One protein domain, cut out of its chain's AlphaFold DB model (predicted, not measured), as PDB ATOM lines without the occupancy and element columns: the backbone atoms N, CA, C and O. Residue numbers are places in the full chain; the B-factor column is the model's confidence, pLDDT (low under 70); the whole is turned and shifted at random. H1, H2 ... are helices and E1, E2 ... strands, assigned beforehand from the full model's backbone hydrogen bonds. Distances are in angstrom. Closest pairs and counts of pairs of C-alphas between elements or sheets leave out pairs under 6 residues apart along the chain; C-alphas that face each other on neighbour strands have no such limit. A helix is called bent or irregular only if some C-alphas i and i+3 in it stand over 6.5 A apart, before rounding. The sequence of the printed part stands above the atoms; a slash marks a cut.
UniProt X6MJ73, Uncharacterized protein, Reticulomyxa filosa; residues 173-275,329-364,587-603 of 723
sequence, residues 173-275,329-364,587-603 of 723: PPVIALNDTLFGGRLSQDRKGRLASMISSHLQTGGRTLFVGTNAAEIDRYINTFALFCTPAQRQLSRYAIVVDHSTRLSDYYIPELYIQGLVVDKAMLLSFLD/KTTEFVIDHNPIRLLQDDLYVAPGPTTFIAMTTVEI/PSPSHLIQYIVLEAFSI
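AT A GLANCE: This is residues 173 to 275, 329 to 364 and 587 to 603 of the 723 residues of an uncharacterized protein of Reticulomyxa filosa (UniProt X6MJ73). A strongly twisted sheet of five strands has the two long helices H1 and H2 over one face and the short H5 over the other; H7 packs on H1, and H4 and H6 make a side-by-side pair, of which H4 grazes the sheet. E5, the longest strand, pairs with E1 along its first part and with E4 along its later part. The printed part has 156 residues, with seven named helices and five named strands in the order H1 E1 H2 H3 E2 H4 E3 H5 E4 H6 E5 H7. The sheet's order is E2 E3 E1 E5 E4, mixed, with E4 antiparallel to E5. The class is mixed, helices and strands; the whole is compact, with a radius of gyration of the C-alphas of 14.8 A and spans of 44 by 40 by 29 A.

HOW THE PARTS SIT: Start at Pro 173: residues 173 to 188 hold no named element, and then comes H1, residues 189 to 204. Go on to E1, residues 209 to 213, and H2, residues 216 to 229. H1 and H2 are close but not clearly touching, at a steep tilt of 61 degrees, their closest C-alphas, Ile 199 and Phe 226, 6.8 A apart. H3, residues 232 to 236, is close but not clearly touching H2, the closest C-alphas, Ala 227 and Arg 235, at 6.4 A. Next find E2, residues 241 to 243, H4, residues 247 to 253, and E3, residues 260 to 264. E2, H4 and E3 form a strand-helix-strand unit, two parallel neighbour strands with a helix between, and its crossover is right-handed. E1, H2, H3 and E2 form a split one, with E3 between its strands in the sheet, also right-handed. Look for N 242 and O 262 at 3.0 A between E2 and E3, and N 263 and O 211 at 2.8 A between E3 and E1. H2 is over E3 and E1 at a height over the sheet of 8.9 A, along the strands, with the C-alphas of Ala 216 and Val 264 closest at 5.8 A. H5, residues 267 to 273, is on the opposite face at a height of 9.0 A. Across a cut come E4, residues 329 to 334, H6, residues 341 to 349, and E5, residues 355 to 363. E5 is parallel to E1, with N 359 and O 212 at 2.8 A, and antiparallel to E4, with N 332 and O 360 at 2.9 A. H1 is over E5 and E4, on the same face as H2, at a height of 10.2 A. H6 touches H4 at a shallow tilt of 16 degrees, the same way, the C-alphas of Ser 251 and Leu 343 closest at 6.0 A. H7, residues 591 to 602, touches H1 with residues 593 to 598 alone, opposite ways at a steep tilt of 46 degrees, the C-alphas of Ala 196 and Gln 594 closest at 5.1 A. In H1, H3, H5 and H7 every O i to N i+4 pair is within hydrogen-bond range; H2 has 7 of 10, H6 3 of 5, and H4 0 of 3, with 2 of 4 O i to N i+3 pairs. H4 and H6 are irregular: C-alphas 248 and 251 are 8.0 A apart, C-alphas 342 and 345 7.6 A.

IN THESE COORDINATES: Find C-alpha 189 at (132.188, 195.942, 193.268); from there H1 runs 22.5 A. H2 measures 20.6 A, E1 13.1 A and E3 13.7 A. E4 measures 16.2 A, and E5 25.3 A, from C-alpha 355 at (124.355, 175.021, 193.348). H7 runs 16.4 A to C-alpha 602 at (142.898, 194.227, 195.738).

THE WHOLE: The two C-alphas farthest apart, Thr 248 and Ile 603, are 44.5 A apart. Residues 276 to 328 and 365 to 586 are not printed, and the C-alphas across these cuts are 22.4 A and 27.6 A apart. Of the links printed whole, H4 to E3 and E4 to H6 are short and the others tight. The mean pLDDT of the printed part is 85.2; 25 residues are under 70, among them 329 to 342.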
ATOM      1  N   PRO A 173     141.876 170.719 183.693       93.94
ATOM      2  CA  PRO A 173     143.297 170.496 183.906       93.94
ATOM      3  C   PRO A 173     143.647 170.432 185.408       93.94
ATOM      4  O   PRO A 173     143.036 171.111 186.243       93.94
ATOM      5  N   PRO A 174     144.705 169.685 185.784       90.31
ATOM      6  CA  PRO A 174     145.164 169.585 187.173       90.31
ATOM      7  C   PRO A 174     145.779 170.891 187.707       90.31
ATOM      8  O   PRO A 174     145.959 171.039 188.917       90.31
ATOM      9  N   VAL A 175     146.072 171.858 186.834       92.62
ATOM     10  CA  VAL A 175     146.516 173.214 187.176       92.62
ATOM     11  C   VAL A 175     145.733 174.192 186.307       92.62
ATOM     12  O   VAL A 175     145.713 174.046 185.089       92.62
ATOM     13  N   ILE A 176     145.098 175.181 186.935       95.62
ATOM     14  CA  ILE A 176     144.309 176.221 186.263       95.62
ATOM     15  C   ILE A 176     145.091 177.530 186.360       95.62
ATOM     16  O   ILE A 176     145.489 177.936 187.454       95.62
ATOM     17  N   ALA A 177     145.343 178.190 185.230       95.25
ATOM     18  CA  ALA A 177     146.036 179.471 185.233       95.25
ATOM     19  C   ALA A 177     145.085 180.593 185.666       95.25
ATOM     20  O   ALA A 177     143.964 180.711 185.180       95.25
ATOM     21  N   LEU A 178     145.549 181.476 186.557       93.06
ATOM     22  CA  LEU A 178     144.711 182.536 187.130       93.06
ATOM     23  C   LEU A 178     144.139 183.501 186.069       93.06
ATOM     24  O   LEU A 178     143.071 184.078 186.272       93.06
ATOM     25  N   ASN A 179     144.818 183.659 184.931       95.25
ATOM     26  CA  ASN A 179     144.349 184.481 183.811       95.25
ATOM     27  C   ASN A 179     143.046 183.947 183.188       95.25
ATOM     28  O   ASN A 179     142.217 184.748 182.755       95.25
ATOM     29  N   ASP A 180     142.830 182.631 183.243       96.31
ATOM     30  CA  ASP A 180     141.665 181.935 182.679       96.31
ATOM     31  C   ASP A 180     140.475 181.915 183.659       96.31
ATOM     32  O   ASP A 180     139.456 181.267 183.421       96.31
ATOM     33  N   THR A 181     140.600 182.651 184.770       96.56
ATOM     34  CA  THR A 181     139.596 182.819 185.831       96.56
ATOM     35  C   THR A 181     139.084 184.262 185.872       96.56
ATOM     36  O   THR A 181     139.604 185.172 185.210       96.56
ATOM     37  N   LEU A 182     138.063 184.526 186.682       95.56
ATOM     38  CA  LEU A 182     137.589 185.880 186.966       95.56
ATOM     39  C   LEU A 182     138.623 186.702 187.760       95.56
ATOM     40  O   LEU A 182     138.723 187.911 187.546       95.56
ATOM     41  N   PHE A 183     139.462 186.062 188.588       93.94
ATOM     42  CA  PHE A 183     140.508 186.724 189.382       93.94
ATOM     43  C   PHE A 183     141.668 187.293 188.548       93.94
ATOM     44  O   PHE A 183     142.368 188.201 189.011       93.94
ATOM     45  N   GLY A 184     141.862 186.818 187.313       88.81
ATOM     46  CA  GLY A 184     142.821 187.399 186.368       88.81
ATOM     47  C   GLY A 184     142.450 188.816 185.907       88.81
ATOM     48  O   GLY A 184     143.318 189.583 185.497       88.81
ATOM     49  N   GLY A 185     141.167 189.191 185.996       89.25
ATOM     50  CA  GLY A 185     140.662 190.510 185.606       89.25
ATOM     51  C   GLY A 185     140.480 191.496 186.766       89.25
ATOM     52  O   GLY A 185     140.755 191.208 187.932       89.25
ATOM     53  N   ARG A 186     139.951 192.679 186.431       88.31
ATOM     54  CA  ARG A 186     139.287 193.579 187.387       88.31
ATOM     55  C   ARG A 186     137.775 193.394 187.257       88.31
ATOM     56  O   ARG A 186     137.263 193.393 186.141       88.31
ATOM     57  N   LEU A 187     137.074 193.279 188.384       89.50
ATOM     58  CA  LEU A 187     135.609 193.275 188.459       89.50
ATOM     59  C   LEU A 187     135.106 194.543 189.164       89.50
ATOM     60  O   LEU A 187     135.789 195.067 190.049       89.50
ATOM     61  N   SER A 188     133.909 195.010 188.794       91.44
ATOM     62  CA  SER A 188     133.174 196.024 189.563       91.44
ATOM     63  C   SER A 188     132.749 195.467 190.924       91.44
ATOM     64  O   SER A 188     132.654 194.250 191.099       91.44
ATOM     65  N   GLN A 189     132.487 196.347 191.893       87.19
ATOM     66  CA  GLN A 189     132.188 195.942 193.268       87.19
ATOM     67  C   GLN A 189     130.960 195.013 193.347       87.19
ATOM     68  O   GLN A 189     131.040 193.957 193.967       87.19
ATOM     69  N   ASP A 190     129.891 195.315 192.609       88.44
ATOM     70  CA  ASP A 190     128.663 194.499 192.562       88.44
ATOM     71  C   ASP A 190     128.902 193.115 191.936       88.44
ATOM     72  O   ASP A 190     128.251 192.131 192.290       88.44
ATOM     73  N   ARG A 191     129.860 193.008 191.002       89.56
ATOM     74  CA  ARG A 191     130.284 191.713 190.446       89.56
ATOM     75  C   ARG A 191     131.145 190.923 191.427       89.56
ATOM     76  O   ARG A 191     131.040 189.702 191.430       89.56
ATOM     77  N   LYS A 192     131.954 191.581 192.269       91.88
ATOM     78  CA  LYS A 192     132.663 190.902 193.369       91.88
ATOM     79  C   LYS A 192     131.682 190.378 194.419       91.88
ATOM     80  O   LYS A 192     131.826 189.238 194.839       91.88
ATOM     81  N   GLY A 193     130.678 191.176 194.798       89.75
ATOM     82  CA  GLY A 193     129.633 190.773 195.746       89.75
ATOM     83  C   GLY A 193     128.850 189.552 195.261       89.75
ATOM     84  O   GLY A 193     128.783 188.550 195.969       89.75
ATOM     85  N   ARG A 194     128.362 189.582 194.011       89.88
ATOM     86  CA  ARG A 194     127.703 188.421 193.386       89.88
ATOM     87  C   ARG A 194     128.620 187.198 193.298       89.88
ATOM     88  O   ARG A 194     128.197 186.105 193.654       89.88
ATOM     89  N   LEU A 195     129.885 187.369 192.903       94.75
ATOM     90  CA  LEU A 195     130.849 186.263 192.866       94.75
ATOM     91  C   LEU A 195     131.107 185.662 194.262       94.75
ATOM     92  O   LEU A 195     131.226 184.448 194.375       94.75
ATOM     93  N   ALA A 196     131.151 186.478 195.319       93.19
ATOM     94  CA  ALA A 196     131.285 185.993 196.692       93.19
ATOM     95  C   ALA A 196     130.062 185.188 197.159       93.19
ATOM     96  O   ALA A 196     130.240 184.131 197.761       93.19
ATOM     97  N   SER A 197     128.841 185.632 196.840       91.81
ATOM     98  CA  SER A 197     127.612 184.863 197.101       91.81
ATOM     99  C   SER A 197     127.630 183.515 196.365       91.81
ATOM    100  O   SER A 197     127.473 182.472 196.996       91.81
ATOM    101  N   MET A 198     127.960 183.496 195.068       94.12
ATOM    102  CA  MET A 198     128.022 182.244 194.303       94.12
ATOM    103  C   MET A 198     129.105 181.276 194.806       94.12
ATOM    104  O   MET A 198     128.857 180.076 194.870       94.12
ATOM    105  N   ILE A 199     130.296 181.772 195.175       95.19
ATOM    106  CA  ILE A 199     131.357 180.936 195.770       95.19
ATOM    107  C   ILE A 199     130.927 180.428 197.155       95.19
ATOM    108  O   ILE A 199     131.201 179.277 197.480       95.19
ATOM    109  N   SER A 200     130.216 181.242 197.946       92.69
ATOM    110  CA  SER A 200     129.647 180.805 199.232       92.69
ATOM    111  C   SER A 200     128.674 179.648 199.016       92.69
ATOM    112  O   SER A 200     128.839 178.605 199.639       92.69
ATOM    113  N   SER A 201     127.738 179.784 198.068       91.12
ATOM    114  CA  SER A 201     126.790 178.721 197.722       91.12
ATOM    115  C   SER A 201     127.501 177.457 197.224       91.12
ATOM    116  O   SER A 201     127.218 176.378 197.728       91.12
ATOM    117  N   HIS A 202     128.476 177.580 196.314       94.25
ATOM    118  CA  HIS A 202     129.280 176.450 195.822       94.25
ATOM    119  C   HIS A 202     129.977 175.683 196.952       94.25
ATOM    120  O   HIS A 202     130.011 174.455 196.944       94.25
ATOM    121  N   LEU A 203     130.536 176.392 197.936       92.75
ATOM    122  CA  LEU A 203     131.150 175.750 199.094       92.75
ATOM    123  C   LEU A 203     130.089 175.100 199.989       92.75
ATOM    124  O   LEU A 203     130.265 173.944 200.370       92.75
ATOM    125  N   GLN A 204     128.979 175.788 200.275       88.62
ATOM    126  CA  GLN A 204     127.845 175.275 201.064       88.62
ATOM    127  C   GLN A 204     127.224 174.002 200.459       88.62
ATOM    128  O   GLN A 204     126.827 173.105 201.196       88.62
ATOM    129  N   THR A 205     127.218 173.865 199.130       87.19
ATOM    130  CA  THR A 205     126.733 172.677 198.397       87.19
ATOM    131  C   THR A 205     127.809 171.609 198.160       87.19
ATOM    132  O   THR A 205     127.715 170.780 197.255       87.19
ATOM    133  N   GLY A 206     128.869 171.591 198.972       86.94
ATOM    134  CA  GLY A 206     129.889 170.541 198.909       86.94
ATOM    135  C   GLY A 206     130.751 170.590 197.639       86.94
ATOM    136  O   GLY A 206     131.223 169.558 197.163       86.94
ATOM    137  N   GLY A 207     130.917 171.775 197.048       91.75
ATOM    138  CA  GLY A 207     131.658 171.975 195.803       91.75
ATOM    139  C   GLY A 207     130.897 171.557 194.541       91.75
ATOM    140  O   GLY A 207     131.523 171.445 193.484       91.75
ATOM    141  N   ARG A 208     129.581 171.299 194.618       93.62
ATOM    142  CA  ARG A 208     128.765 170.907 193.459       93.62
ATOM    143  C   ARG A 208     128.116 172.114 192.797       93.62
ATOM    144  O   ARG A 208     127.393 172.879 193.430       93.62
ATOM    145  N   THR A 209     128.362 172.322 191.508       96.00
ATOM    146  CA  THR A 209     127.803 173.454 190.763       96.00
ATOM    147  C   THR A 209     127.553 173.134 189.295       96.00
ATOM    148  O   THR A 209     128.458 172.742 188.554       96.00
ATOM    149  N   LEU A 210     126.314 173.385 188.872       96.06
ATOM    150  CA  LEU A 210     125.885 173.370 187.481       96.06
ATOM    151  C   LEU A 210     125.768 174.815 186.972       96.06
ATOM    152  O   LEU A 210     124.918 175.581 187.426       96.06
ATOM    153  N   PHE A 211     126.604 175.166 185.996       96.31
ATOM    154  CA  PHE A 211     126.500 176.417 185.249       96.31
ATOM    155  C   PHE A 211     125.688 176.208 183.971       96.31
ATOM    156  O   PHE A 211     126.015 175.328 183.175       96.31
ATOM    157  N   VAL A 212     124.683 177.049 183.732       94.81
ATOM    158  CA  VAL A 212     123.889 177.032 182.494       94.81
ATOM    159  C   VAL A 212     123.855 178.423 181.879       94.81
ATOM    160  O   VAL A 212     123.560 179.400 182.560       94.81
ATOM    161  N   GLY A 213     124.147 178.545 180.585       94.94
ATOM    162  CA  GLY A 213     124.151 179.843 179.905       94.94
ATOM    163  C   GLY A 213     124.370 179.736 178.400       94.94
ATOM    164  O   GLY A 213     124.489 178.645 177.858       94.94
ATOM    165  N   THR A 214     124.454 180.872 177.710       94.75
ATOM    166  CA  THR A 214     124.567 180.927 176.236       94.75
ATOM    167  C   THR A 214     125.999 181.009 175.701       94.75
ATOM    168  O   THR A 214     126.204 180.982 174.489       94.75
ATOM    169  N   ASN A 215     127.006 181.145 176.569       95.19
ATOM    170  CA  ASN A 215     128.385 181.422 176.166       95.19
ATOM    171  C   ASN A 215     129.377 180.477 176.853       95.19
ATOM    172  O   ASN A 215     129.732 180.689 178.013       95.19
ATOM    173  N   ALA A 216     129.866 179.482 176.103       95.94
ATOM    174  CA  ALA A 216     130.860 178.507 176.555       95.94
ATOM    175  C   ALA A 216     132.063 179.170 177.246       95.94
ATOM    176  O   ALA A 216     132.359 178.862 178.392       95.94
ATOM    177  N   ALA A 217     132.683 180.168 176.609       96.06
ATOM    178  CA  ALA A 217     133.885 180.816 177.131       96.06
ATOM    179  C   ALA A 217     133.636 181.659 178.398       96.06
ATOM    180  O   ALA A 217     134.566 181.906 179.169       96.06
ATOM    181  N   GLU A 218     132.402 182.125 178.629       95.25
ATOM    182  CA  GLU A 218     132.042 182.767 179.899       95.25
ATOM    183  C   GLU A 218     131.833 181.705 180.985       95.25
ATOM    184  O   GLU A 218     132.412 181.831 182.062       95.25
ATOM    185  N   ILE A 219     131.102 180.629 180.679       96.75
ATOM    186  CA  ILE A 219     130.880 179.491 181.583       96.75
ATOM    187  C   ILE A 219     132.212 178.848 181.996       96.75
ATOM    188  O   ILE A 219     132.480 178.725 183.187       96.75
ATOM    189  N   ASP A 220     133.099 178.534 181.050       97.50
ATOM    190  CA  ASP A 220     134.419 177.938 181.302       97.50
ATOM    191  C   ASP A 220     135.282 178.804 182.226       97.50
ATOM    192  O   ASP A 220     136.030 178.297 183.063       97.50
ATOM    193  N   ARG A 221     135.141 180.132 182.134       96.81
ATOM    194  CA  ARG A 221     135.822 181.074 183.024       96.81
ATOM    195  C   ARG A 221     135.265 181.032 184.447       96.81
ATOM    196  O   ARG A 221     136.035 181.176 185.401       96.81
ATOM    197  N   TYR A 222     133.958 180.841 184.614       97.50
ATOM    198  CA  TYR A 222     133.347 180.599 185.923       97.50
ATOM    199  C   TYR A 222     133.770 179.231 186.476       97.50
ATOM    200  O   TYR A 222     134.285 179.178 187.590       97.50
ATOM    201  N   ILE A 223     133.709 178.167 185.670       97.94
ATOM    202  CA  ILE A 223     134.192 176.819 186.011       97.94
ATOM    203  C   ILE A 223     135.643 176.862 186.504       97.94
ATOM    204  O   ILE A 223     135.925 176.422 187.615       97.94
ATOM    205  N   ASN A 224     136.549 177.487 185.744       97.81
ATOM    206  CA  ASN A 224     137.947 177.686 186.138       97.81
ATOM    207  C   ASN A 224     138.095 178.464 187.455       97.81
ATOM    208  O   ASN A 224     139.021 178.207 188.219       97.81
ATOM    209  N   THR A 225     137.207 179.425 187.726       97.75
ATOM    210  CA  THR A 225     137.232 180.228 188.960       97.75
ATOM    211  C   THR A 225     136.816 179.407 190.179       97.75
ATOM    212  O   THR A 225     137.440 179.530 191.230       97.75
ATOM    213  N   PHE A 226     135.788 178.567 190.045       97.75
ATOM    214  CA  PHE A 226     135.229 177.774 191.145       97.75
ATOM    215  C   PHE A 226     136.117 176.561 191.426       97.75
ATOM    216  O   PHE A 226     136.431 176.261 192.572       97.75
ATOM    217  N   ALA A 227     136.673 175.965 190.373       97.25
ATOM    218  CA  ALA A 227     137.628 174.872 190.459       97.25
ATOM    219  C   ALA A 227     138.939 175.231 191.200       97.25
ATOM    220  O   ALA A 227     139.662 174.322 191.610       97.25
ATOM    221  N   LEU A 228     139.245 176.516 191.442       96.12
ATOM    222  CA  LEU A 228     140.325 176.920 192.359       96.12
ATOM    223  C   LEU A 228     140.075 176.485 193.813       96.12
ATOM    224  O   LEU A 228     141.035 176.276 194.550       96.12
ATOM    225  N   PHE A 229     138.809 176.345 194.211       95.62
ATOM    226  CA  PHE A 229     138.383 175.898 195.540       95.62
ATOM    227  C   PHE A 229     138.171 174.373 195.607       95.62
ATOM    228  O   PHE A 229     137.821 173.838 196.654       95.62
ATOM    229  N   CYS A 230     138.418 173.659 194.504       94.25
ATOM    230  CA  CYS A 230     138.278 172.210 194.416       94.25
ATOM    231  C   CYS A 230     139.624 171.482 194.543       94.25
ATOM    232  O   CYS A 230     140.638 171.836 193.919       94.25
ATOM    233  N   THR A 231     139.606 170.366 195.272       90.94
ATOM    234  CA  THR A 231     140.725 169.418 195.318       90.94
ATOM    235  C   THR A 231     141.065 168.876 193.917       90.94
ATOM    236  O   THR A 231     140.223 168.890 193.012       90.94
ATOM    237  N   PRO A 232     142.289 168.355 193.695       91.94
ATOM    238  CA  PRO A 232     142.649 167.742 192.415       91.94
ATOM    239  C   PRO A 232     141.711 166.601 191.991       91.94
ATOM    240  O   PRO A 232     141.433 166.474 190.804       91.94
ATOM    241  N   ALA A 233     141.190 165.812 192.940       89.94
ATOM    242  CA  ALA A 233     140.239 164.733 192.661       89.94
ATOM    243  C   ALA A 233     138.879 165.271 192.180       89.94
ATOM    244  O   ALA A 233     138.383 164.848 191.140       89.94
ATOM    245  N   GLN A 234     138.324 166.280 192.860       92.88
ATOM    246  CA  GLN A 234     137.079 166.942 192.442       92.88
ATOM    247  C   GLN A 234     137.198 167.569 191.048       92.88
ATOM    248  O   GLN A 234     136.278 167.462 190.241       92.88
ATOM    249  N   ARG A 235     138.356 168.157 190.717       94.75
ATOM    250  CA  ARG A 235     138.623 168.680 189.365       94.75
ATOM    251  C   ARG A 235     138.725 167.590 188.300       94.75
ATOM    252  O   ARG A 235     138.364 167.840 187.157       94.75
ATOM    253  N   GLN A 236     139.176 166.385 188.648       90.94
ATOM    254  CA  GLN A 236     139.122 165.242 187.731       90.94
ATOM    255  C   GLN A 236     137.691 164.725 187.518       90.94
ATOM    256  O   GLN A 236     137.420 164.175 186.455       90.94
ATOM    257  N   LEU A 237     136.803 164.947 188.492       92.38
ATOM    258  CA  LEU A 237     135.354 164.709 188.453       92.38
ATOM    259  C   LEU A 237     134.578 166.004 188.131       92.38
ATOM    260  O   LEU A 237     133.525 166.286 188.701       92.38
ATOM    261  N   SER A 238     135.137 166.827 187.245       95.38
ATOM    262  CA  SER A 238     134.541 168.070 186.747       95.38
ATOM    263  C   SER A 238     134.819 168.224 185.255       95.38
ATOM    264  O   SER A 238     135.831 167.723 184.749       95.38
ATOM    265  N   ARG A 239     133.958 168.964 184.552       95.69
ATOM    266  CA  ARG A 239     134.084 169.218 183.110       95.69
ATOM    267  C   ARG A 239     133.752 170.661 182.717       95.69
ATOM    268  O   ARG A 239     132.962 171.330 183.381       95.69
ATOM    269  N   TYR A 240     134.345 171.104 181.614       97.38
ATOM    270  CA  TYR A 240     134.048 172.341 180.898       97.38
ATOM    271  C   TYR A 240     132.660 172.329 180.252       97.38
ATOM    272  O   TYR A 240     131.946 171.324 180.282       97.38
ATOM    273  N   ALA A 241     132.267 173.470 179.692       96.31
ATOM    274  CA  ALA A 241     130.962 173.670 179.098       96.31
ATOM    275  C   ALA A 241     130.750 172.800 177.847       96.31
ATOM    276  O   ALA A 241     131.555 172.806 176.917       96.31
ATOM    277  N   ILE A 242     129.627 172.082 177.807       94.31
ATOM    278  CA  ILE A 242     129.201 171.272 176.659       94.31
ATOM    279  C   ILE A 242     127.976 171.909 176.017       94.31
ATOM    280  O   ILE A 242     127.066 172.346 176.717       94.31
ATOM    281  N   VAL A 243     127.957 171.966 174.686       93.81
ATOM    282  CA  VAL A 243     126.798 172.452 173.931       93.81
ATOM    283  C   VAL A 243     125.684 171.413 173.988       93.81
ATOM    284  O   VAL A 243     125.908 170.242 173.697       93.81
ATOM    285  N   VAL A 244     124.498 171.857 174.397       92.31
ATOM    286  CA  VAL A 244     123.283 171.047 174.466       92.31
ATOM    287  C   VAL A 244     122.561 171.172 173.130       92.31
ATOM    288  O   VAL A 244     122.026 172.235 172.813       92.31
ATOM    289  N   ASP A 245     122.540 170.096 172.343       88.75
ATOM    290  CA  ASP A 245     122.017 170.144 170.971       88.75
ATOM    291  C   ASP A 245     120.493 170.360 170.931       88.75
ATOM    292  O   ASP A 245     119.970 170.996 170.011       88.75
ATOM    293  N   HIS A 246     119.763 169.840 171.928       84.75
ATOM    294  CA  HIS A 246     118.297 169.856 171.986       84.75
ATOM    295  C   HIS A 246     117.767 170.175 173.387       84.75
ATOM    296  O   HIS A 246     118.188 169.583 174.379       84.75
ATOM    297  N   SER A 247     116.771 171.065 173.461       75.75
ATOM    298  CA  SER A 247     116.268 171.590 174.735       75.75
ATOM    299  C   SER A 247     115.551 170.573 175.618       75.75
ATOM    300  O   SER A 247     115.586 170.687 176.840       75.75
ATOM    301  N   THR A 248     114.948 169.554 175.011       80.44
ATOM    302  CA  THR A 248     114.273 168.448 175.700       80.44
ATOM    303  C   THR A 248     115.228 167.393 176.257       80.44
ATOM    304  O   THR A 248     114.781 166.525 176.994       80.44
ATOM    305  N   ARG A 249     116.524 167.446 175.912       82.94
ATOM    306  CA  ARG A 249     117.537 166.442 176.285       82.94
ATOM    307  C   ARG A 249     118.509 166.934 177.361       82.94
ATOM    308  O   ARG A 249     119.596 166.390 177.494       82.94
ATOM    309  N   LEU A 250     118.171 167.989 178.107       86.00
ATOM    310  CA  LEU A 250     119.091 168.605 179.073       86.00
ATOM    311  C   LEU A 250     119.570 167.619 180.162       86.00
ATOM    312  O   LEU A 250     120.738 167.661 180.550       86.00
ATOM    313  N   SER A 251     118.684 166.716 180.588       86.50
ATOM    314  CA  SER A 251     118.942 165.591 181.499       86.50
ATOM    315  C   SER A 251     119.996 164.610 180.970       86.50
ATOM    316  O   SER A 251     120.847 164.157 181.729       86.50
ATOM    317  N   ASP A 252     120.018 164.336 179.659       86.62
ATOM    318  CA  ASP A 252     121.011 163.446 179.037       86.62
ATOM    319  C   ASP A 252     122.434 164.001 179.174       86.62
ATOM    320  O   ASP A 252     123.393 163.243 179.347       86.62
ATOM    321  N   TYR A 253     122.572 165.331 179.109       88.62
ATOM    322  CA  TYR A 253     123.857 165.997 179.289       88.62
ATOM    323  C   TYR A 253     124.223 166.149 180.762       88.62
ATOM    324  O   TYR A 253     125.416 166.082 181.060       88.62
ATOM    325  N   TYR A 254     123.274 166.386 181.672       91.38
ATOM    326  CA  TYR A 254     123.545 166.524 183.106       91.38
ATOM    327  C   TYR A 254     124.059 165.205 183.711       91.38
ATOM    328  O   TYR A 254     123.549 164.122 183.438       91.38
ATOM    329  N   ILE A 255     125.118 165.292 184.522       90.12
ATOM    330  CA  ILE A 255     125.725 164.128 185.184       90.12
ATOM    331  C   ILE A 255     125.790 164.429 186.691       90.12
ATOM    332  O   ILE A 255     126.618 165.258 187.086       90.12
ATOM    333  N   PRO A 256     124.925 163.827 187.529       87.94
ATOM    334  CA  PRO A 256     124.818 164.158 188.955       87.94
ATOM    335  C   PRO A 256     126.083 163.851 189.773       87.94
ATOM    336  O   PRO A 256     126.307 164.443 190.828       87.94
ATOM    337  N   GLU A 257     126.948 162.959 189.291       88.38
ATOM    338  CA  GLU A 257     128.195 162.570 189.953       88.38
ATOM    339  C   GLU A 257     129.303 163.637 189.868       88.38
ATOM    340  O   GLU A 257     130.327 163.512 190.544       88.38
ATOM    341  N   LEU A 258     129.136 164.681 189.046       92.19
ATOM    342  CA  LEU A 258     130.158 165.710 188.852       92.19
ATOM    343  C   LEU A 258     130.089 166.836 189.873       92.19
ATOM    344  O   LEU A 258     129.019 167.331 190.220       92.19
ATOM    345  N   TYR A 259     131.271 167.316 190.257       93.81
ATOM    346  CA  TYR A 259     131.413 168.507 191.086       93.81
ATOM    347  C   TYR A 259     131.103 169.762 190.277       93.81
ATOM    348  O   TYR A 259     130.096 170.409 190.531       93.81
ATOM    349  N   ILE A 260     131.900 170.100 189.261       97.00
ATOM    350  CA  ILE A 260     131.627 171.270 188.418       97.00
ATOM    351  C   ILE A 260     131.328 170.840 186.984       97.00
ATOM    352  O   ILE A 260     132.060 170.045 186.392       97.00
ATOM    353  N   GLN A 261     130.264 171.398 186.410       96.25
ATOM    354  CA  GLN A 261     129.880 171.173 185.019       96.25
ATOM    355  C   GLN A 261     129.226 172.409 184.395       96.25
ATOM    356  O   GLN A 261     128.519 173.157 185.070       96.25
ATOM    357  N   GLY A 262     129.452 172.604 183.095       96.50
ATOM    358  CA  GLY A 262     128.806 173.646 182.301       96.50
ATOM    359  C   GLY A 262     127.926 173.074 181.199       96.50
ATOM    360  O   GLY A 262     128.327 172.128 180.520       96.50
ATOM    361  N   LEU A 263     126.768 173.686 180.977       95.38
ATOM    362  CA  LEU A 263     125.872 173.395 179.862       95.38
ATOM    363  C   LEU A 263     125.615 174.685 179.075       95.38
ATOM    364  O   LEU A 263     125.118 175.678 179.612       95.38
ATOM    365  N   VAL A 264     125.981 174.674 177.795       95.19
ATOM    366  CA  VAL A 264     125.727 175.773 176.864       95.19
ATOM    367  C   VAL A 264     124.393 175.509 176.185       95.19
ATOM    368  O   VAL A 264     124.255 174.551 175.428       95.19
ATOM    369  N   VAL A 265     123.417 176.360 176.465       94.25
ATOM    370  CA  VAL A 265     122.049 176.273 175.946       94.25
ATOM    371  C   VAL A 265     121.775 177.435 174.998       94.25
ATOM    372  O   VAL A 265     122.358 178.512 175.139       94.25
ATOM    373  N   ASP A 266     120.867 177.253 174.037       91.75
ATOM    374  CA  ASP A 266     120.416 178.376 173.214       91.75
ATOM    375  C   ASP A 266     119.683 179.434 174.062       91.75
ATOM    376  O   ASP A 266     119.084 179.143 175.100       91.75
ATOM    377  N   LYS A 267     119.688 180.687 173.601       89.00
ATOM    378  CA  LYS A 267     119.015 181.794 174.278       89.00
ATOM    379  C   LYS A 267     117.507 181.565 174.403       89.00
ATOM    380  O   LYS A 267     116.949 181.952 175.425       89.00
ATOM    381  N   ALA A 268     116.848 180.942 173.422       86.88
ATOM    382  CA  ALA A 268     115.421 180.631 173.530       86.88
ATOM    383  C   ALA A 268     115.145 179.618 174.656       86.88
ATOM    384  O   ALA A 268     114.193 179.775 175.415       86.88
ATOM    385  N   MET A 269     116.029 178.628 174.808       83.69
ATOM    386  CA  MET A 269     115.981 177.639 175.885       83.69
ATOM    387  C   MET A 269     116.261 178.282 177.250       83.69
ATOM    388  O   MET A 269     115.475 178.093 178.172       83.69
ATOM    389  N   LEU A 270     117.297 179.117 177.368       83.31
ATOM    390  CA  LEU A 270     117.606 179.833 178.612       83.31
ATOM    391  C   LEU A 270     116.453 180.751 179.057       83.31
ATOM    392  O   LEU A 270     116.139 180.816 180.239       83.31
ATOM    393  N   LEU A 271     115.792 181.426 178.109       82.50
ATOM    394  CA  LEU A 271     114.604 182.241 178.387       82.50
ATOM    395  C   LEU A 271     113.388 181.401 178.805       82.50
ATOM    396  O   LEU A 271     112.572 181.898 179.568       82.50
ATOM    397  N   SER A 272     113.275 180.143 178.361       80.06
ATOM    398  CA  SER A 272     112.205 179.232 178.801       80.06
ATOM    399  C   SER A 272     112.358 178.742 180.247       80.06
ATOM    400  O   SER A 272     111.419 178.170 180.794       80.06
ATOM    401  N   PHE A 273     113.521 178.966 180.869       71.69
ATOM    402  CA  PHE A 273     113.767 178.641 182.278       71.69
ATOM    403  C   PHE A 273     113.389 179.777 183.226       71.69
ATOM    404  O   PHE A 273     113.159 179.529 184.404       71.69
ATOM    405  N   LEU A 274     113.336 181.011 182.721       73.81
ATOM    406  CA  LEU A 274     112.875 182.163 183.484       73.81
ATOM    407  C   LEU A 274     111.346 182.160 183.436       73.81
ATOM    408  O   LEU A 274     110.768 182.363 182.365       73.81
ATOM    409  N   ASP A 275     110.688 181.907 184.568       63.88
ATOM    410  CA  ASP A 275     109.225 181.895 184.612       63.88
ATOM    411  C   ASP A 275     108.694 183.291 184.213       63.88
ATOM    412  O   ASP A 275     109.066 184.299 184.827       63.88
ATOM    413  N   LYS A 329     127.236 195.599 177.621       47.91
ATOM    414  CA  LYS A 329     126.597 194.301 177.857       47.91
ATOM    415  C   LYS A 329     126.553 194.033 179.355       47.91
ATOM    416  O   LYS A 329     127.605 193.963 179.992       47.91
ATOM    417  N   THR A 330     125.358 193.823 179.893       41.03
ATOM    418  CA  THR A 330     125.167 193.508 181.309       41.03
ATOM    419  C   THR A 330     124.840 192.024 181.435       41.03
ATOM    420  O   THR A 330     123.772 191.588 181.015       41.03
ATOM    421  N   THR A 331     125.755 191.226 181.992       46.94
ATOM    422  CA  THR A 331     125.407 189.854 182.391       46.94
ATOM    423  C   THR A 331     124.575 189.925 183.670       46.94
ATOM    424  O   THR A 331     125.032 190.427 184.709       46.94
ATOM    425  N   GLU A 332     123.341 189.457 183.567       50.72
ATOM    426  CA  GLU A 332     122.463 189.178 184.687       50.72
ATOM    427  C   GLU A 332     122.686 187.727 185.128       50.72
ATOM    428  O   GLU A 332     123.189 186.888 184.378       50.72
ATOM    429  N   PHE A 333     122.422 187.459 186.400       51.19
ATOM    430  CA  PHE A 333     122.636 186.146 186.990       51.19
ATOM    431  C   PHE A 333     121.440 185.853 187.864       51.19
ATOM    432  O   PHE A 333     121.160 186.634 188.774       51.19
ATOM    433  N   VAL A 334     120.783 184.733 187.596       53.28
ATOM    434  CA  VAL A 334     119.762 184.193 188.485       53.28
ATOM    435  C   VAL A 334     120.423 183.037 189.223       53.28
ATOM    436  O   VAL A 334     120.783 182.020 188.624       53.28
ATOM    437  N   ILE A 335     120.671 183.249 190.514       53.41
ATOM    438  CA  ILE A 335     121.066 182.190 191.443       53.41
ATOM    439  C   ILE A 335     119.748 181.618 191.957       53.41
ATOM    440  O   ILE A 335     119.264 182.032 193.002       53.41
ATOM    441  N   ASP A 336     119.120 180.754 191.163       46.47
ATOM    442  CA  ASP A 336     117.879 180.112 191.587       46.47
ATOM    443  C   ASP A 336     118.187 178.833 192.371       46.47
ATOM    444  O   ASP A 336     119.055 178.039 191.994       46.47
ATOM    445  N   HIS A 337     117.456 178.636 193.464       43.84
ATOM    446  CA  HIS A 337     117.434 177.386 194.217       43.84
ATOM    447  C   HIS A 337     116.324 176.442 193.746       43.84
ATOM    448  O   HIS A 337     116.353 175.266 194.104       43.84
ATOM    449  N   ASN A 338     115.389 176.916 192.919       42.53
ATOM    450  CA  ASN A 338     114.596 176.055 192.056       42.53
ATOM    451  C   ASN A 338     115.455 175.648 190.851       42.53
ATOM    452  O   ASN A 338     115.875 176.502 190.064       42.53
ATOM    453  N   PRO A 339     115.704 174.346 190.649       49.84
ATOM    454  CA  PRO A 339     116.155 173.851 189.363       49.84
ATOM    455  C   PRO A 339     115.267 174.335 188.218       49.84
ATOM    456  O   PRO A 339     114.054 174.503 188.370       49.84
ATOM    457  N   ILE A 340     115.845 174.392 187.016       57.62
ATOM    458  CA  ILE A 340     115.063 174.242 185.784       57.62
ATOM    459  C   ILE A 340     114.131 173.041 185.994       57.62
ATOM    460  O   ILE A 340     114.634 171.961 186.292       57.62
ATOM    461  N   ARG A 341     112.808 173.181 185.809       59.28
ATOM    462  CA  ARG A 341     111.853 172.068 186.039       59.28
ATOM    463  C   ARG A 341     112.242 170.769 185.312       59.28
ATOM    464  O   ARG A 341     111.972 169.688 185.810       59.28
ATOM    465  N   LEU A 342     112.920 170.884 184.165       59.62
ATOM    466  CA  LEU A 342     113.465 169.778 183.358       59.62
ATOM    467  C   LEU A 342     114.649 169.020 183.994       59.62
ATOM    468  O   LEU A 342     114.968 167.938 183.528       59.62
ATOM    469  N   LEU A 343     115.322 169.600 184.990       70.12
ATOM    470  CA  LEU A 343     116.402 168.981 185.770       70.12
ATOM    471  C   LEU A 343     116.035 168.841 187.253       70.12
ATOM    472  O   LEU A 343     116.894 168.478 188.049       70.12
ATOM    473  N   GLN A 344     114.807 169.182 187.656       69.56
ATOM    474  CA  GLN A 344     114.445 169.236 189.070       69.56
ATOM    475  C   GLN A 344     114.569 167.864 189.727       69.56
ATOM    476  O   GLN A 344     115.259 167.738 190.736       69.56
ATOM    477  N   ASP A 345     114.008 166.837 189.092       70.62
ATOM    478  CA  ASP A 345     114.106 165.455 189.559       70.62
ATOM    479  C   ASP A 345     115.572 164.970 189.573       70.62
ATOM    480  O   ASP A 345     116.044 164.455 190.587       70.62
ATOM    481  N   ASP A 346     116.339 165.225 188.505       70.50
ATOM    482  CA  ASP A 346     117.747 164.808 188.395       70.50
ATOM    483  C   ASP A 346     118.670 165.487 189.426       70.50
ATOM    484  O   ASP A 346     119.590 164.861 189.955       70.50
ATOM    485  N   LEU A 347     118.429 166.766 189.743       66.25
ATOM    486  CA  LEU A 347     119.196 167.522 190.739       66.25
ATOM    487  C   LEU A 347     118.907 167.064 192.177       66.25
ATOM    488  O   LEU A 347     119.780 167.213 193.030       66.25
ATOM    489  N   TYR A 348     117.739 166.466 192.446       64.56
ATOM    490  CA  TYR A 348     117.450 165.797 193.724       64.56
ATOM    491  C   TYR A 348     117.996 164.364 193.805       64.56
ATOM    492  O   TYR A 348     118.245 163.878 194.908       64.56
ATOM    493  N   VAL A 349     118.220 163.692 192.669       64.62
ATOM    494  CA  VAL A 349     118.871 162.366 192.608       64.62
ATOM    495  C   VAL A 349     120.394 162.461 192.805       64.62
ATOM    496  O   VAL A 349     121.049 161.460 193.111       64.62
ATOM    497  N   ALA A 350     120.978 163.657 192.689       65.50
ATOM    498  CA  ALA A 350     122.398 163.879 192.935       65.50
ATOM    499  C   ALA A 350     122.832 163.492 194.371       65.50
ATOM    500  O   ALA A 350     122.075 163.677 195.324       65.50
ATOM    501  N   PRO A 351     124.077 163.001 194.573       67.25
ATOM    502  CA  PRO A 351     124.602 162.553 195.873       67.25
ATOM    503  C   PRO A 351     124.958 163.714 196.832       67.25
ATOM    504  O   PRO A 351     126.008 163.719 197.481       67.25
ATOM    505  N   GLY A 352     124.106 164.736 196.880       73.56
ATOM    506  CA  GLY A 352     124.225 165.944 197.686       73.56
ATOM    507  C   GLY A 352     123.579 167.154 196.998       73.56
ATOM    508  O   GLY A 352     123.315 167.111 195.795       73.56
ATOM    509  N   PRO A 353     123.353 168.255 197.737       79.88
ATOM    510  CA  PRO A 353     122.864 169.500 197.152       79.88
ATOM    511  C   PRO A 353     123.814 169.996 196.054       79.88
ATOM    512  O   PRO A 353     125.024 169.785 196.130       79.88
ATOM    513  N   THR A 354     123.271 170.676 195.045       85.19
ATOM    514  CA  THR A 354     124.033 171.243 193.922       85.19
ATOM    515  C   THR A 354     123.644 172.704 193.733       85.19
ATOM    516  O   THR A 354     122.464 173.013 193.591       85.19
ATOM    517  N   THR A 355     124.617 173.619 193.702       88.25
ATOM    518  CA  THR A 355     124.355 175.021 193.348       88.25
ATOM    519  C   THR A 355     124.025 175.120 191.860       88.25
ATOM    520  O   THR A 355     124.812 174.704 191.010       88.25
ATOM    521  N   PHE A 356     122.885 175.716 191.532       90.88
ATOM    522  CA  PHE A 356     122.506 176.038 190.163       90.88
ATOM    523  C   PHE A 356     122.812 177.514 189.863       90.88
ATOM    524  O   PHE A 356     122.522 178.391 190.675       90.88
ATOM    525  N   ILE A 357     123.445 177.801 188.719       90.38
ATOM    526  CA  ILE A 357     123.778 179.174 188.305       90.38
ATOM    527  C   ILE A 357     123.374 179.380 186.845       90.38
ATOM    528  O   ILE A 357     124.060 178.917 185.928       90.38
ATOM    529  N   ALA A 358     122.292 180.134 186.631       90.00
ATOM    530  CA  ALA A 358     121.880 180.588 185.309       90.00
ATOM    531  C   ALA A 358     122.596 181.900 184.936       90.00
ATOM    532  O   ALA A 358     122.541 182.902 185.654       90.00
ATOM    533  N   MET A 359     123.271 181.895 183.786       88.31
ATOM    534  CA  MET A 359     124.084 182.994 183.267       88.31
ATOM    535  C   MET A 359     123.409 183.619 182.042       88.31
ATOM    536  O   MET A 359     123.549 183.129 180.917       88.31
ATOM    537  N   THR A 360     122.679 184.717 182.247       82.12
ATOM    538  CA  THR A 360     121.885 185.400 181.217       82.12
ATOM    539  C   THR A 360     122.577 186.685 180.752       82.12
ATOM    540  O   THR A 360     122.570 187.719 181.417       82.12
ATOM    541  N   THR A 361     123.176 186.679 179.557       74.06
ATOM    542  CA  THR A 361     123.714 187.923 178.977       74.06
ATOM    543  C   THR A 361     122.582 188.781 178.400       74.06
ATOM    544  O   THR A 361     122.070 188.512 177.305       74.06
ATOM    545  N   VAL A 362     122.196 189.843 179.113       65.06
ATOM    546  CA  VAL A 362     121.192 190.811 178.655       65.06
ATOM    547  C   VAL A 362     121.902 191.954 177.924       65.06
ATOM    548  O   VAL A 362     122.502 192.854 178.514       65.06
ATOM    549  N   GLU A 363     121.858 191.922 176.591       56.22
ATOM    550  CA  GLU A 363     122.342 193.033 175.765       56.22
ATOM    551  C   GLU A 363     121.350 194.202 175.798       56.22
ATOM    552  O   GLU A 363     120.439 194.290 174.970       56.22
ATOM    553  N   ILE A 364     121.546 195.125 176.738       51.12
ATOM    554  CA  ILE A 364     120.782 196.371 176.801       51.12
ATOM    555  C   ILE A 364     121.285 197.304 175.693       51.12
ATOM    556  O   ILE A 364     122.276 198.019 175.836       51.12
ATOM    557  N   PRO A 587     120.492 183.434 199.888       66.81
ATOM    558  CA  PRO A 587     121.410 183.162 200.982       66.81
ATOM    559  C   PRO A 587     122.423 184.300 201.092       66.81
ATOM    560  O   PRO A 587     123.088 184.681 200.119       66.81
ATOM    561  N   SER A 588     122.547 184.846 202.301       83.00
ATOM    562  CA  SER A 588     123.493 185.922 202.566       83.00
ATOM    563  C   SER A 588     124.935 185.419 202.333       83.00
ATOM    564  O   SER A 588     125.244 184.247 202.577       83.00
ATOM    565  N   PRO A 589     125.834 186.242 201.760       86.50
ATOM    566  CA  PRO A 589     127.195 185.806 201.483       86.50
ATOM    567  C   PRO A 589     127.980 185.662 202.791       86.50
ATOM    568  O   PRO A 589     128.036 186.602 203.581       86.50
ATOM    569  N   SER A 590     128.671 184.530 202.963       92.31
ATOM    570  CA  SER A 590     129.618 184.330 204.070       92.31
ATOM    571  C   SER A 590     130.614 185.492 204.132       92.31
ATOM    572  O   SER A 590     131.230 185.850 203.121       92.31
ATOM    573  N   HIS A 591     130.806 186.070 205.320       93.94
ATOM    574  CA  HIS A 591     131.758 187.157 205.529       93.94
ATOM    575  C   HIS A 591     133.202 186.704 205.285       93.94
ATOM    576  O   HIS A 591     133.980 187.462 204.699       93.94
ATOM    577  N   LEU A 592     133.553 185.461 205.637       93.25
ATOM    578  CA  LEU A 592     134.848 184.859 205.301       93.25
ATOM    579  C   LEU A 592     135.073 184.819 203.782       93.25
ATOM    580  O   LEU A 592     136.108 185.282 203.297       93.25
ATOM    581  N   ILE A 593     134.102 184.322 203.010       93.62
ATOM    582  CA  ILE A 593     134.215 184.246 201.545       93.62
ATOM    583  C   ILE A 593     134.193 185.637 200.909       93.62
ATOM    584  O   ILE A 593     134.985 185.917 200.005       93.62
ATOM    585  N   GLN A 594     133.350 186.544 201.404       92.56
ATOM    586  CA  GLN A 594     133.300 187.933 200.957       92.56
ATOM    587  C   GLN A 594     134.646 188.636 201.168       92.56
ATOM    588  O   GLN A 594     135.145 189.267 200.235       92.56
ATOM    589  N   TYR A 595     135.269 188.479 202.338       94.81
ATOM    590  CA  TYR A 595     136.606 188.998 202.629       94.81
ATOM    591  C   TYR A 595     137.652 188.449 201.649       94.81
ATOM    592  O   TYR A 595     138.336 189.225 200.979       94.81
ATOM    593  N   ILE A 596     137.717 187.121 201.486       93.44
ATOM    594  CA  ILE A 596     138.664 186.455 200.575       93.44
ATOM    595  C   ILE A 596     138.504 186.972 199.140       93.44
ATOM    596  O   ILE A 596     139.492 187.314 198.490       93.44
ATOM    597  N   VAL A 597     137.271 187.069 198.636       91.75
ATOM    598  CA  VAL A 597     137.005 187.543 197.271       91.75
ATOM    599  C   VAL A 597     137.372 189.020 197.113       91.75
ATOM    600  O   VAL A 597     138.029 189.376 196.134       91.75
ATOM    601  N   LEU A 598     136.987 189.888 198.054       92.25
ATOM    602  CA  LEU A 598     137.278 191.322 197.974       92.25
ATOM    603  C   LEU A 598     138.787 191.602 197.983       92.25
ATOM    604  O   LEU A 598     139.266 192.318 197.095       92.25
ATOM    605  N   GLU A 599     139.528 190.988 198.907       93.94
ATOM    606  CA  GLU A 599     140.982 191.137 199.032       93.94
ATOM    607  C   GLU A 599     141.743 190.517 197.853       93.94
ATOM    608  O   GLU A 599     142.657 191.144 197.308       93.94
ATOM    609  N   ALA A 600     141.318 189.354 197.344       91.31
ATOM    610  CA  ALA A 600     141.926 188.743 196.157       91.31
ATOM    611  C   ALA A 600     141.869 189.652 194.911       91.31
ATOM    612  O   ALA A 600     142.728 189.556 194.030       91.31
ATOM    613  N   PHE A 601     140.897 190.569 194.817       91.12
ATOM    614  CA  PHE A 601     140.864 191.588 193.759       91.12
ATOM    615  C   PHE A 601     141.706 192.838 194.048       91.12
ATOM    616  O   PHE A 601     142.049 193.542 193.095       91.12
ATOM    617  N   SER A 602     142.040 193.110 195.309       91.56
ATOM    618  CA  SER A 602     142.898 194.227 195.738       91.56
ATOM    619  C   SER A 602     144.396 193.902 195.622       91.56
ATOM    620  O   SER A 602     145.219 194.797 195.433       91.56
ATOM    621  N   ILE A 603     144.755 192.618 195.688       92.62
ATOM    622  CA  ILE A 603     146.140 192.124 195.707       92.62
ATOM    623  C   ILE A 603     146.765 192.050 194.291       92.62
ATOM    624  O   ILE A 603     146.078 191.699 193.325       92.62
TER     625      ILE A 603